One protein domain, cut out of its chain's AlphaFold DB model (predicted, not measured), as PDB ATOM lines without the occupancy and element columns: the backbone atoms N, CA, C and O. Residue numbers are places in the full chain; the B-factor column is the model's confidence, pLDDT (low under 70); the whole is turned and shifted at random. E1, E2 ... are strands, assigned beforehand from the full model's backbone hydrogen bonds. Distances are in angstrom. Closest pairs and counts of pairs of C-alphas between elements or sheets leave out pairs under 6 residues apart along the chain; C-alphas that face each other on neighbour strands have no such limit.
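Overview. This is residues 543 to 647 of the 864 residues of an uncharacterized protein of Hirsutella minnesotensis 3608 (UniProt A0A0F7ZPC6). This model has little regular structure: a thin rod, mostly loops, that runs from hairpin E1-E2 at one end to E3-E4 and E5-E6, packed together at the other, and folds back through E7-E8 in the middle. The 105 printed residues have eight strands, E1 to E8, in four antiparallel two-stranded sheets, and no named helix; the class is all strand, with 29 residues in named elements. It is only just loose, close to extended, with a radius of gyration of the C-alphas of 19.4 A and spans of 64 by 24 by 15 A.

Arrangement. E1, residues 543 to 545, and E2, residues 548 to 551, form a hairpin, with N 543 and O 550 within hydrogen-bond range at 2.9 A. So do E3, 579 to 582, and E4, 585 to 588 (N 580 and O 587, 2.9 A); E5, 598 to 600, and E6, 605 to 607 (N 599 and O 606, 2.8 A); E7, 617 to 620, and E8, 625 to 628 (N 618 and O 627, 2.9 A). The closest C-alphas of E4 and E6, Ala 587 and Val 606, are 4.2 A apart.

Along the chain. E1 begins at C-alpha 543 (105.620, 138.671, 125.272); E8, 10.0 A long, ends at C-alpha 628 (95.473, 118.939, 142.701).

Size, cuts and confidence. The printed part has no cut; E2 to E3 is a long link. Confidence is under 70 at 29 residues, among them 543 to 554.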
ATOM      1  N   ILE A 543     106.387 137.850 126.226       57.81
ATOM      2  CA  ILE A 543     105.620 138.671 125.272       57.81
ATOM      3  C   ILE A 543     104.932 139.839 125.984       57.81
ATOM      4  O   ILE A 543     104.404 139.662 127.081       57.81
ATOM      5  N   LEU A 544     104.893 141.008 125.342       52.81
ATOM      6  CA  LEU A 544     104.152 142.167 125.841       52.81
ATOM      7  C   LEU A 544     102.658 142.010 125.510       52.81
ATOM      8  O   LEU A 544     102.301 141.789 124.351       52.81
ATOM      9  N   ARG A 545     101.782 142.130 126.511       51.19
ATOM     10  CA  ARG A 545     100.318 142.144 126.352       51.19
ATOM     11  C   ARG A 545      99.716 143.147 127.327       51.19
ATOM     12  O   ARG A 545      99.882 142.981 128.527       51.19
ATOM     13  N   ALA A 546      99.032 144.173 126.813       46.03
ATOM     14  CA  ALA A 546      98.442 145.249 127.623       46.03
ATOM     15  C   ALA A 546      99.426 145.872 128.649       46.03
ATOM     16  O   ALA A 546      99.051 146.186 129.772       46.03
ATOM     17  N   GLY A 547     100.704 146.012 128.271       49.09
ATOM     18  CA  GLY A 547     101.778 146.528 129.134       49.09
ATOM     19  C   GLY A 547     102.506 145.480 129.990       49.09
ATOM     20  O   GLY A 547     103.644 145.724 130.375       49.09
ATOM     21  N   GLN A 548     101.920 144.302 130.220       44.72
ATOM     22  CA  GLN A 548     102.514 143.228 131.026       44.72
ATOM     23  C   GLN A 548     103.430 142.315 130.192       44.72
ATOM     24  O   GLN A 548     103.091 141.949 129.062       44.72
ATOM     25  N   CYS A 549     104.560 141.885 130.763       58.91
ATOM     26  CA  CYS A 549     105.460 140.897 130.156       58.91
ATOM     27  C   CYS A 549     105.128 139.471 130.628       58.91
ATOM     28  O   CYS A 549     105.517 139.039 131.713       58.91
ATOM     29  N   ILE A 550     104.407 138.725 129.790       60.53
ATOM     30  CA  ILE A 550     103.844 137.411 130.133       60.53
ATOM     31  C   ILE A 550     104.651 136.282 129.477       60.53
ATOM     32  O   ILE A 550     105.080 136.405 128.328       60.53
ATOM     33  N   SER A 551     104.854 135.173 130.186       64.44
ATOM     34  CA  SER A 551     105.747 134.084 129.772       64.44
ATOM     35  C   SER A 551     105.217 133.284 128.577       64.44
ATOM     36  O   SER A 551     104.005 133.101 128.418       64.44
ATOM     37  N   LYS A 552     106.126 132.799 127.721       64.31
ATOM     38  CA  LYS A 552     105.824 131.825 126.652       64.31
ATOM     39  C   LYS A 552     105.773 130.380 127.174       64.31
ATOM     40  O   LYS A 552     105.344 129.504 126.428       64.31
ATOM     41  N   ALA A 553     106.215 130.129 128.410       65.62
ATOM     42  CA  ALA A 553     106.209 128.803 129.021       65.62
ATOM     43  C   ALA A 553     104.800 128.359 129.464       65.62
ATOM     44  O   ALA A 553     103.915 129.176 129.728       65.62
ATOM     45  N   VAL A 554     104.615 127.041 129.564       68.19
ATOM     46  CA  VAL A 554     103.439 126.410 130.182       68.19
ATOM     47  C   VAL A 554     103.733 126.211 131.680       68.19
ATOM     48  O   VAL A 554     104.872 125.875 132.005       68.19
ATOM     49  N   PRO A 555     102.763 126.414 132.594       76.88
ATOM     50  CA  PRO A 555     102.943 126.134 134.020       76.88
ATOM     51  C   PRO A 555     103.344 124.679 134.298       76.88
ATOM     52  O   PRO A 555     102.852 123.751 133.654       76.88
ATOM     53  N   GLU A 556     104.189 124.482 135.306       79.94
ATOM     54  CA  GLU A 556     104.670 123.169 135.728       79.94
ATOM     55  C   GLU A 556     103.786 122.582 136.838       79.94
ATOM     56  O   GLU A 556     103.460 123.236 137.836       79.94
ATOM     57  N   CYS A 557     103.423 121.310 136.680       81.56
ATOM     58  CA  CYS A 557     102.753 120.509 137.701       81.56
ATOM     59  C   CYS A 557     103.749 119.572 138.406       81.56
ATOM     60  O   CYS A 557     104.857 119.336 137.924       81.56
ATOM     61  N   ALA A 558     103.363 119.022 139.560       80.12
ATOM     62  CA  ALA A 558     104.173 118.016 140.246       80.12
ATOM     63  C   ALA A 558     104.306 116.719 139.407       80.12
ATOM     64  O   ALA A 558     103.436 116.432 138.583       80.12
ATOM     65  N   PRO A 559     105.352 115.893 139.608       78.06
ATOM     66  CA  PRO A 559     105.477 114.611 138.913       78.06
ATOM     67  C   PRO A 559     104.235 113.725 139.112       78.06
ATOM     68  O   PRO A 559     103.783 113.535 140.238       78.06
ATOM     69  N   GLY A 560     103.687 113.189 138.016       71.56
ATOM     70  CA  GLY A 560     102.422 112.436 138.017       71.56
ATOM     71  C   GLY A 560     101.161 113.277 137.762       71.56
ATOM     72  O   GLY A 560     100.062 112.726 137.765       71.56
ATOM     73  N   PHE A 561     101.309 114.583 137.511       79.94
ATOM     74  CA  PHE A 561     100.210 115.499 137.203       79.94
ATOM     75  C   PHE A 561     100.337 116.142 135.824       79.94
ATOM     76  O   PHE A 561     101.431 116.432 135.345       79.94
ATOM     77  N   ILE A 562      99.183 116.417 135.221       82.69
ATOM     78  CA  ILE A 562      99.017 117.011 133.895       82.69
ATOM     79  C   ILE A 562      98.343 118.375 134.050       82.69
ATOM     80  O   ILE A 562      97.346 118.487 134.763       82.69
ATOM     81  N   PHE A 563      98.850 119.406 133.374       82.12
ATOM     82  CA  PHE A 563      98.201 120.717 133.325       82.12
ATOM     83  C   PHE A 563      97.102 120.730 132.250       82.12
ATOM     84  O   PHE A 563      97.396 120.553 131.067       82.12
ATOM     85  N   ASP A 564      95.846 120.962 132.638       73.88
ATOM     86  CA  ASP A 564      94.697 120.959 131.709       73.88
ATOM     87  C   ASP A 564      94.489 122.297 130.964       73.88
ATOM     88  O   ASP A 564      93.713 122.394 130.010       73.88
ATOM     89  N   GLY A 565      95.213 123.340 131.384       73.00
ATOM     90  CA  GLY A 565      95.025 124.730 130.962       73.00
ATOM     91  C   GLY A 565      94.670 125.684 132.109       73.00
ATOM     92  O   GLY A 565      94.778 126.895 131.924       73.00
ATOM     93  N   ARG A 566      94.278 125.167 133.283       77.12
ATOM     94  CA  ARG A 566      93.927 125.940 134.494       77.12
ATOM     95  C   ARG A 566      94.399 125.296 135.798       77.12
ATOM     96  O   ARG A 566      94.756 125.995 136.744       77.12
ATOM     97  N   VAL A 567      94.389 123.970 135.870       78.88
ATOM     98  CA  VAL A 567      94.715 123.200 137.073       78.88
ATOM     99  C   VAL A 567      95.574 121.983 136.737       78.88
ATOM    100  O   VAL A 567      95.681 121.556 135.588       78.88
ATOM    101  N   CYS A 568      96.213 121.430 137.765       84.88
ATOM    102  CA  CYS A 568      96.925 120.162 137.674       84.88
ATOM    103  C   CYS A 568      95.957 119.014 138.008       84.88
ATOM    104  O   CYS A 568      95.373 119.004 139.092       84.88
ATOM    105  N   VAL A 569      95.798 118.046 137.105       83.31
ATOM    106  CA  VAL A 569      94.942 116.854 137.266       83.31
ATOM    107  C   VAL A 569      95.771 115.571 137.184       83.31
ATOM    108  O   VAL A 569      96.806 115.546 136.517       83.31
ATOM    109  N   SER A 570      95.344 114.503 137.860       80.88
ATOM    110  CA  SER A 570      96.048 113.208 137.868       80.88
ATOM    111  C   SER A 570      95.392 112.164 136.945       80.88
ATOM    112  O   SER A 570      94.398 112.444 136.276       80.88
ATOM    113  N   ASP A 571      95.899 110.922 136.941       71.00
ATOM    114  CA  ASP A 571      95.303 109.757 136.249       71.00
ATOM    115  C   ASP A 571      94.002 109.229 136.918       71.00
ATOM    116  O   ASP A 571      93.819 108.026 137.124       71.00
ATOM    117  N   GLY A 572      93.082 110.144 137.239       71.88
ATOM    118  CA  GLY A 572      91.694 109.879 137.623       71.88
ATOM    119  C   GLY A 572      91.437 109.182 138.973       71.88
ATOM    120  O   GLY A 572      92.360 108.728 139.657       71.88
ATOM    121  N   PRO A 573      90.153 109.091 139.370       78.31
ATOM    122  CA  PRO A 573      89.714 108.404 140.582       78.31
ATOM    123  C   PRO A 573      89.822 106.885 140.434       78.31
ATOM    124  O   PRO A 573      89.387 106.306 139.435       78.31
ATOM    125  N   ARG A 574      90.351 106.210 141.462       81.75
ATOM    126  CA  ARG A 574      90.478 104.748 141.485       81.75
ATOM    127  C   ARG A 574      89.404 104.106 142.359       81.75
ATOM    128  O   ARG A 574      89.154 104.524 143.491       81.75
ATOM    129  N   CYS A 575      88.789 103.063 141.811       80.38
ATOM    130  CA  CYS A 575      87.761 102.248 142.449       80.38
ATOM    131  C   CYS A 575      88.288 100.826 142.732       80.38
ATOM    132  O   CYS A 575      89.143 100.349 141.981       80.38
ATOM    133  N   PRO A 576      87.795 100.131 143.778       80.38
ATOM    134  CA  PRO A 576      88.147  98.734 144.054       80.38
ATOM    135  C   PRO A 576      87.855  97.781 142.885       80.38
ATOM    136  O   PRO A 576      86.947  98.024 142.085       80.38
ATOM    137  N   GLU A 577      88.571  96.656 142.815       77.31
ATOM    138  CA  GLU A 577      88.311  95.630 141.798       77.31
ATOM    139  C   GLU A 577      86.853  95.140 141.832       77.31
ATOM    140  O   GLU A 577      86.236  95.002 142.889       77.31
ATOM    141  N   GLY A 578      86.276  94.903 140.650       72.81
ATOM    142  CA  GLY A 578      84.860  94.552 140.515       72.81
ATOM    143  C   GLY A 578      83.881  95.725 140.695       72.81
ATOM    144  O   GLY A 578      82.673  95.489 140.819       72.81
ATOM    145  N   THR A 579      84.372  96.971 140.702       79.69
ATOM    146  CA  THR A 579      83.550  98.188 140.795       79.69
ATOM    147  C   THR A 579      83.956  99.263 139.775       79.69
ATOM    148  O   THR A 579      85.071  99.258 139.256       79.69
ATOM    149  N   PHE A 580      83.043 100.191 139.477       79.44
ATOM    150  CA  PHE A 580      83.222 101.311 138.545       79.44
ATOM    151  C   PHE A 580      82.669 102.613 139.144       79.44
ATOM    152  O   PHE A 580      81.760 102.562 139.966       79.44
ATOM    153  N   LEU A 581      83.178 103.779 138.734       79.62
ATOM    154  CA  LEU A 581      82.684 105.072 139.229       79.62
ATOM    155  C   LEU A 581      81.242 105.348 138.756       79.62
ATOM    156  O   LEU A 581      80.949 105.245 137.565       79.62
ATOM    157  N   ASP A 582      80.362 105.724 139.684       77.94
ATOM    158  CA  ASP A 582      78.956 106.084 139.467       77.94
ATOM    159  C   ASP A 582      78.618 107.283 140.384       77.94
ATOM    160  O   ASP A 582      78.341 107.139 141.580       77.94
ATOM    161  N   GLY A 583      78.746 108.504 139.851       77.25
ATOM    162  CA  GLY A 583      78.725 109.742 140.643       77.25
ATOM    163  C   GLY A 583      79.957 109.872 141.553       77.25
ATOM    164  O   GLY A 583      81.085 109.786 141.076       77.25
ATOM    165  N   GLU A 584      79.735 110.066 142.859       81.69
ATOM    166  CA  GLU A 584      80.781 110.070 143.903       81.69
ATOM    167  C   GLU A 584      81.131 108.672 144.461       81.69
ATOM    168  O   GLU A 584      81.873 108.577 145.437       81.69
ATOM    169  N   TRP A 585      80.547 107.585 143.950       82.38
ATOM    170  CA  TRP A 585      80.639 106.265 144.591       82.38
ATOM    171  C   TRP A 585      81.061 105.191 143.595       82.38
ATOM    172  O   TRP A 585      80.710 105.254 142.422       82.38
ATOM    173  N   CYS A 586      81.779 104.165 144.052       84.44
ATOM    174  CA  CYS A 586      82.084 103.021 143.195       84.44
ATOM    175  C   CYS A 586      80.928 102.001 143.247       84.44
ATOM    176  O   CYS A 586      80.656 101.395 144.288       84.44
ATOM    177  N   ALA A 587      80.228 101.815 142.131       84.00
ATOM    178  CA  ALA A 587      79.162 100.836 141.957       84.00
ATOM    179  C   ALA A 587      79.723  99.459 141.571       84.00
ATOM    180  O   ALA A 587      80.641  99.351 140.763       84.00
ATOM    181  N   SER A 588      79.161  98.388 142.128       77.06
ATOM    182  CA  SER A 588      79.492  97.013 141.743       77.06
ATOM    183  C   SER A 588      78.880  96.643 140.387       77.06
ATOM    184  O   SER A 588      77.796  97.102 140.028       77.06
ATOM    185  N   HIS A 589      79.537  95.747 139.646       71.25
ATOM    186  CA  HIS A 589      78.976  95.166 138.418       71.25
ATOM    187  C   HIS A 589      77.813  94.177 138.665       71.25
ATOM    188  O   HIS A 589      77.203  93.720 137.691       71.25
ATOM    189  N   VAL A 590      77.534  93.809 139.925       68.31
ATOM    190  CA  VAL A 590      76.609  92.731 140.317       68.31
ATOM    191  C   VAL A 590      75.183  93.267 140.598       68.31
ATOM    192  O   VAL A 590      75.045  94.192 141.402       68.31
ATOM    193  N   PRO A 591      74.126  92.701 139.967       63.78
ATOM    194  CA  PRO A 591      72.714  93.060 140.201       63.78
ATOM    195  C   PRO A 591      72.195  92.583 141.589       63.78
ATOM    196  O   PRO A 591      72.954  91.983 142.350       63.78
ATOM    197  N   PRO A 592      70.957  92.923 142.017       64.88
ATOM    198  CA  PRO A 592      70.719  93.390 143.388       64.88
ATOM    199  C   PRO A 592      70.568  92.302 144.471       64.88
ATOM    200  O   PRO A 592      69.490  92.085 145.019       64.88
ATOM    201  N   VAL A 593      71.697  91.737 144.901       67.31
ATOM    202  CA  VAL A 593      71.935  91.374 146.310       67.31
ATOM    203  C   VAL A 593      73.298  91.945 146.696       67.31
ATOM    204  O   VAL A 593      74.331  91.437 146.266       67.31
ATOM    205  N   CYS A 594      73.323  93.035 147.469       71.62
ATOM    206  CA  CYS A 594      74.579  93.734 147.740       71.62
ATOM    207  C   CYS A 594      75.494  92.914 148.671       71.62
ATOM    208  O   CYS A 594      75.073  92.563 149.778       71.62
ATOM    209  N   PRO A 595      76.747  92.618 148.269       71.06
ATOM    210  CA  PRO A 595      77.703  91.930 149.131       71.06
ATOM    211  C   PRO A 595      78.158  92.832 150.290       71.06
ATOM    212  O   PRO A 595      77.991  94.053 150.270       71.06
ATOM    213  N   ARG A 596      78.763  92.228 151.322       77.56
ATOM    214  CA  ARG A 596      79.285  92.968 152.487       77.56
ATOM    215  C   ARG A 596      80.265  94.061 152.038       77.56
ATOM    216  O   ARG A 596      81.132  93.808 151.209       77.56
ATOM    217  N   GLY A 597      80.111  95.263 152.597       76.12
ATOM    218  CA  GLY A 597      80.838  96.473 152.181       76.12
ATOM    219  C   GLY A 597      80.063  97.383 151.215       76.12
ATOM    220  O   GLY A 597      80.465  98.528 151.021       76.12
ATOM    221  N   PHE A 598      78.933  96.921 150.667       81.38
ATOM    222  CA  PHE A 598      78.107  97.667 149.716       81.38
ATOM    223  C   PHE A 598      76.698  97.937 150.266       81.38
ATOM    224  O   PHE A 598      76.123  97.113 150.977       81.38
ATOM    225  N   ARG A 599      76.121  99.084 149.894       85.69
ATOM    226  CA  ARG A 599      74.732  99.483 150.166       85.69
ATOM    227  C   ARG A 599      73.975  99.690 148.852       85.69
ATOM    228  O   ARG A 599      74.556 100.146 147.871       85.69
ATOM    229  N   PHE A 600      72.681  99.389 148.824       82.50
ATOM    230  CA  PHE A 600      71.845  99.688 147.659       82.50
ATOM    231  C   PHE A 600      71.481 101.181 147.644       82.50
ATOM    232  O   PHE A 600      71.028 101.703 148.660       82.50
ATOM    233  N   ASN A 601      71.675 101.871 146.515       75.44
ATOM    234  CA  ASN A 601      71.357 103.303 146.369       75.44
ATOM    235  C   ASN A 601      70.029 103.583 145.633       75.44
ATOM    236  O   ASN A 601      69.761 104.729 145.287       75.44
ATOM    237  N   GLY A 602      69.229 102.550 145.351       72.19
ATOM    238  CA  GLY A 602      68.019 102.639 144.524       72.19
ATOM    239  C   GLY A 602      68.206 102.157 143.079       72.19
ATOM    240  O   GLY A 602      67.230 101.729 142.470       72.19
ATOM    241  N   LYS A 603      69.441 102.148 142.546       75.00
ATOM    242  CA  LYS A 603      69.763 101.649 141.190       75.00
ATOM    243  C   LYS A 603      70.879 100.598 141.169       75.00
ATOM    244  O   LYS A 603      70.771  99.612 140.447       75.00
ATOM    245  N   ASN A 604      71.925 100.789 141.971       76.88
ATOM    246  CA  ASN A 604      73.131  99.962 142.036       76.88
ATOM    247  C   ASN A 604      73.521  99.644 143.493       76.88
ATOM    248  O   ASN A 604      73.148 100.351 144.434       76.88
ATOM    249  N   CYS A 605      74.323  98.595 143.680       81.75
ATOM    250  CA  CYS A 605      75.055  98.365 144.927       81.75
ATOM    251  C   CYS A 605      76.342  99.201 144.910       81.75
ATOM    252  O   CYS A 605      77.275  98.871 144.179       81.75
ATOM    253  N   VAL A 606      76.402 100.273 145.700       82.12
ATOM    254  CA  VAL A 606      77.580 101.149 145.830       82.12
ATOM    255  C   VAL A 606      78.376 100.809 147.084       82.12
ATOM    256  O   VAL A 606      77.790 100.456 148.108       82.12
ATOM    257  N   THR A 607      79.705 100.894 147.027       80.38
ATOM    258  CA  THR A 607      80.543 100.706 148.223       80.38
ATOM    259  C   THR A 607      80.252 101.785 149.275       80.38
ATOM    260  O   THR A 607      79.779 102.884 148.975       80.38
ATOM    261  N   ILE A 608      80.503 101.452 150.541       80.75
ATOM    262  CA  ILE A 608      80.407 102.390 151.662       80.75
ATOM    263  C   ILE A 608      81.563 103.414 151.637       80.75
ATOM    264  O   ILE A 608      81.400 104.510 152.171       80.75
ATOM    265  N   SER A 609      82.684 103.108 150.973       78.62
ATOM    266  CA  SER A 609      83.814 104.027 150.759       78.62
ATOM    267  C   SER A 609      83.595 104.993 149.578       78.62
ATOM    268  O   SER A 609      82.885 104.681 148.629       78.62
ATOM    269  N   LYS A 610      84.247 106.159 149.585       79.00
ATOM    270  CA  LYS A 610      84.385 106.998 148.376       79.00
ATOM    271  C   LYS A 610      85.512 106.458 147.461       79.00
ATOM    272  O   LYS A 610      86.306 105.639 147.936       79.00
ATOM    273  N   PRO A 611      85.583 106.842 146.168       84.50
ATOM    274  CA  PRO A 611      86.751 106.581 145.327       84.50
ATOM    275  C   PRO A 611      88.006 107.212 145.936       84.50
ATOM    276  O   PRO A 611      87.927 108.224 146.634       84.50
ATOM    277  N   HIS A 612      89.166 106.623 145.655       85.25
ATOM    278  CA  HIS A 612      90.447 107.138 146.128       85.25
ATOM    279  C   HIS A 612      91.143 107.913 145.004       85.25
ATOM    280  O   HIS A 612      91.370 107.377 143.916       85.25
ATOM    281  N   CYS A 613      91.462 109.177 145.276       83.81
ATOM    282  CA  CYS A 613      92.344 110.001 144.458       83.81
ATOM    283  C   CYS A 613      93.776 109.994 145.043       83.81
ATOM    284  O   CYS A 613      93.922 109.715 146.234       83.81
ATOM    285  N   PRO A 614      94.825 110.287 144.246       81.94
ATOM    286  CA  PRO A 614      96.210 110.356 144.731       81.94
ATOM    287  C   PRO A 614      96.437 111.412 145.826       81.94
ATOM    288  O   PRO A 614      95.675 112.373 145.942       81.94
ATOM    289  N   ASP A 615      97.516 111.269 146.597       81.00
ATOM    290  CA  ASP A 615      97.866 112.220 147.660       81.00
ATOM    291  C   ASP A 615      98.042 113.657 147.128       81.00
ATOM    292  O   ASP A 615      98.629 113.883 146.067       81.00
ATOM    293  N   GLY A 616      97.532 114.640 147.879       73.62
ATOM    294  CA  GLY A 616      97.524 116.056 147.483       73.62
ATOM    295  C   GLY A 616      96.448 116.428 146.456       73.62
ATOM    296  O   GLY A 616      96.583 117.447 145.773       73.62
ATOM    297  N   THR A 617      95.396 115.613 146.312       83.75
ATOM    298  CA  THR A 617      94.290 115.854 145.374       83.75
ATOM    299  C   THR A 617      92.920 115.666 146.016       83.75
ATOM    300  O   THR A 617      92.736 114.848 146.917       83.75
ATOM    301  N   SER A 618      91.940 116.393 145.486       86.00
ATOM    302  CA  SER A 618      90.532 116.314 145.867       86.00
ATOM    303  C   SER A 618      89.689 115.816 144.688       86.00
ATOM    304  O   SER A 618      89.990 116.110 143.529       86.00
ATOM    305  N   PHE A 619      88.643 115.034 144.972       84.62
ATOM    306  CA  PHE A 619      87.677 114.611 143.954       84.62
ATOM    307  C   PHE A 619      86.680 115.743 143.693       84.62
ATOM    308  O   PHE A 619      85.915 116.106 144.589       84.62
ATOM    309  N   ASP A 620      86.666 116.271 142.472       82.44
ATOM    310  CA  ASP A 620      85.699 117.277 142.046       82.44
ATOM    311  C   ASP A 620      84.447 116.627 141.440       82.44
ATOM    312  O   ASP A 620      84.512 115.794 140.534       82.44
ATOM    313  N   LEU A 621      83.281 117.055 141.923       77.69
ATOM    314  CA  LEU A 621      81.983 116.527 141.508       77.69
ATOM    315  C   LEU A 621      81.568 117.000 140.105       77.69
ATOM    316  O   LEU A 621      80.826 116.287 139.430       77.69
ATOM    317  N   ALA A 622      82.020 118.177 139.659       76.62
ATOM    318  CA  ALA A 622      81.612 118.748 138.373       76.62
ATOM    319  C   ALA A 622      82.329 118.096 137.175       76.62
ATOM    320  O   ALA A 622      81.726 117.912 136.119       76.62
ATOM    321  N   SER A 623      83.600 117.727 137.349       72.81
ATOM    322  CA  SER A 623      84.424 117.008 136.367       72.81
ATOM    323  C   SER A 623      84.467 115.488 136.576       72.81
ATOM    324  O   SER A 623      84.886 114.770 135.670       72.81
ATOM    325  N   GLN A 624      84.020 114.996 137.741       78.69
ATOM    326  CA  GLN A 624      84.181 113.609 138.206       78.69
ATOM    327  C   GLN A 624      85.647 113.132 138.213       78.69
ATOM    328  O   GLN A 624      85.941 111.974 137.902       78.69
ATOM    329  N   ASP A 625      86.570 114.027 138.561       81.19
ATOM    330  CA  ASP A 625      88.009 113.843 138.375       81.19
ATOM    331  C   ASP A 625      88.815 114.234 139.624       81.19
ATOM    332  O   ASP A 625      88.297 114.858 140.550       81.19
ATOM    333  N   CYS A 626      90.095 113.862 139.663       85.06
ATOM    334  CA  CYS A 626      90.990 114.190 140.779       85.06
ATOM    335  C   CYS A 626      91.831 115.435 140.448       85.06
ATOM    336  O   CYS A 626      92.707 115.393 139.575       85.06
ATOM    337  N   ILE A 627      91.573 116.538 141.156       83.75
ATOM    338  CA  ILE A 627      92.222 117.842 140.959       83.75
ATOM    339  C   ILE A 627      93.214 118.108 142.100       83.75
ATOM    340  O   ILE A 627      92.893 117.927 143.275       83.75
ATOM    341  N   SER A 628      94.421 118.555 141.754       81.12
ATOM    342  CA  SER A 628      95.473 118.939 142.701       81.12
ATOM    343  C   SER A 628      95.027 120.070 143.630       81.12
ATOM    344  O   SER A 628      94.600 121.131 143.176       81.12
ATOM    345  N   GLU A 629      95.217 119.877 144.935       79.81
ATOM    346  CA  GLU A 629      95.045 120.924 145.953       79.81
ATOM    347  C   GLU A 629      96.170 121.977 145.871       79.81
ATOM    348  O   GLU A 629      96.012 123.129 146.280       79.81
ATOM    349  N   ILE A 630      97.314 121.591 145.294       76.56
ATOM    350  CA  ILE A 630      98.465 122.458 145.040       76.56
ATOM    351  C   ILE A 630      98.292 123.134 143.673       76.56
ATOM    352  O   ILE A 630      98.116 122.464 142.652       76.56
ATOM    353  N   ARG A 631      98.377 124.470 143.642       69.12
ATOM    354  CA  ARG A 631      98.293 125.264 142.402       69.12
ATOM    355  C   ARG A 631      99.499 125.012 141.473       69.12
ATOM    356  O   ARG A 631     100.579 124.697 141.981       69.12
ATOM    357  N   PRO A 632      99.348 125.200 140.144       79.06
ATOM    358  CA  PRO A 632     100.461 125.130 139.198       79.06
ATOM    359  C   PRO A 632     101.617 126.048 139.606       79.06
ATOM    360  O   PRO A 632     101.399 127.144 140.131       79.06
ATOM    361  N   ARG A 633     102.850 125.601 139.360       76.62
ATOM    362  CA  ARG A 633     104.065 126.376 139.625       76.62
ATOM    363  C   ARG A 633     104.546 127.038 138.344       76.62
ATOM    364  O   ARG A 633     104.362 126.511 137.251       76.62
ATOM    365  N   CYS A 634     105.181 128.189 138.493       72.00
ATOM    366  CA  CYS A 634     105.814 128.893 137.392       72.00
ATOM    367  C   CYS A 634     107.336 128.913 137.594       72.00
ATOM    368  O   CYS A 634     107.790 128.985 138.742       72.00
ATOM    369  N   PRO A 635     108.131 128.834 136.514       67.88
ATOM    370  CA  PRO A 635     109.581 128.941 136.609       67.88
ATOM    371  C   PRO A 635     110.008 130.354 137.052       67.88
ATOM    372  O   PRO A 635     109.213 131.288 137.090       67.88
ATOM    373  N   ASN A 636     111.283 130.519 137.411       59.09
ATOM    374  CA  ASN A 636     111.950 131.823 137.586       59.09
ATOM    375  C   ASN A 636     111.326 132.838 138.577       59.09
ATOM    376  O   ASN A 636     111.680 134.013 138.536       59.09
ATOM    377  N   GLY A 637     110.437 132.417 139.484       59.78
ATOM    378  CA  GLY A 637     109.751 133.333 140.414       59.78
ATOM    379  C   GLY A 637     108.578 134.102 139.790       59.78
ATOM    380  O   GLY A 637     108.109 135.084 140.362       59.78
ATOM    381  N   GLU A 638     108.108 133.658 138.625       68.62
ATOM    382  CA  GLU A 638     106.885 134.116 137.965       68.62
ATOM    383  C   GLU A 638     105.624 133.827 138.816       68.62
ATOM    384  O   GLU A 638     105.580 132.882 139.610       68.62
ATOM    385  N   VAL A 639     104.566 134.620 138.625       69.12
ATOM    386  CA  VAL A 639     103.271 134.477 139.314       69.12
ATOM    387  C   VAL A 639     102.250 133.810 138.392       69.12
ATOM    388  O   VAL A 639     102.130 134.150 137.213       69.12
ATOM    389  N   TYR A 640     101.478 132.867 138.939       67.50
ATOM    390  CA  TYR A 640     100.405 132.198 138.208       67.50
ATOM    391  C   TYR A 640      99.112 133.029 138.212       67.50
ATOM    392  O   TYR A 640      98.505 133.240 139.262       67.50
ATOM    393  N   THR A 641      98.658 133.462 137.033       61.84
ATOM    394  CA  THR A 641      97.504 134.366 136.855       61.84
ATOM    395  C   THR A 641      96.156 133.648 136.695       61.84
ATOM    396  O   THR A 641      95.161 134.273 136.338       61.84
ATOM    397  N   GLY A 642      96.099 132.336 136.949       66.00
ATOM    398  CA  GLY A 642      94.874 131.523 136.872       66.00
ATOM    399  C   GLY A 642      94.669 130.773 135.550       66.00
ATOM    400  O   GLY A 642      93.910 129.812 135.523       66.00
ATOM    401  N   GLU A 643      95.381 131.159 134.485       65.06
ATOM    402  CA  GLU A 643      95.524 130.347 133.258       65.06
ATOM    403  C   GLU A 643      96.991 130.210 132.795       65.06
ATOM    404  O   GLU A 643      97.342 129.224 132.150       65.06
ATOM    405  N   ARG A 644      97.892 131.146 133.142       69.69
ATOM    406  CA  ARG A 644      99.299 131.146 132.686       69.69
ATOM    407  C   ARG A 644     100.266 131.796 133.682       69.69
ATOM    408  O   ARG A 644      99.841 132.369 134.678       69.69
ATOM    409  N   CYS A 645     101.562 131.722 133.388       74.25
ATOM    410  CA  CYS A 645     102.618 132.381 134.156       74.25
ATOM    411  C   CYS A 645     102.944 133.775 133.595       74.25
ATOM    412  O   CYS A 645     103.087 133.945 132.380       74.25
ATOM    413  N   ALA A 646     103.056 134.766 134.476       63.12
ATOM    414  CA  ALA A 646     103.522 136.119 134.180       63.12
ATOM    415  C   ALA A 646     104.753 136.441 135.033       63.12
ATOM    416  O   ALA A 646     104.915 135.870 136.114       63.12
ATOM    417  N   LEU A 647     105.591 137.389 134.603       58.72
ATOM    418  CA  LEU A 647     106.536 137.993 135.545       58.72
ATOM    419  C   LEU A 647     105.767 138.579 136.737       58.72
ATOM    420  O   LEU A 647     104.620 139.010 136.602       58.72
TER     421      LEU A 647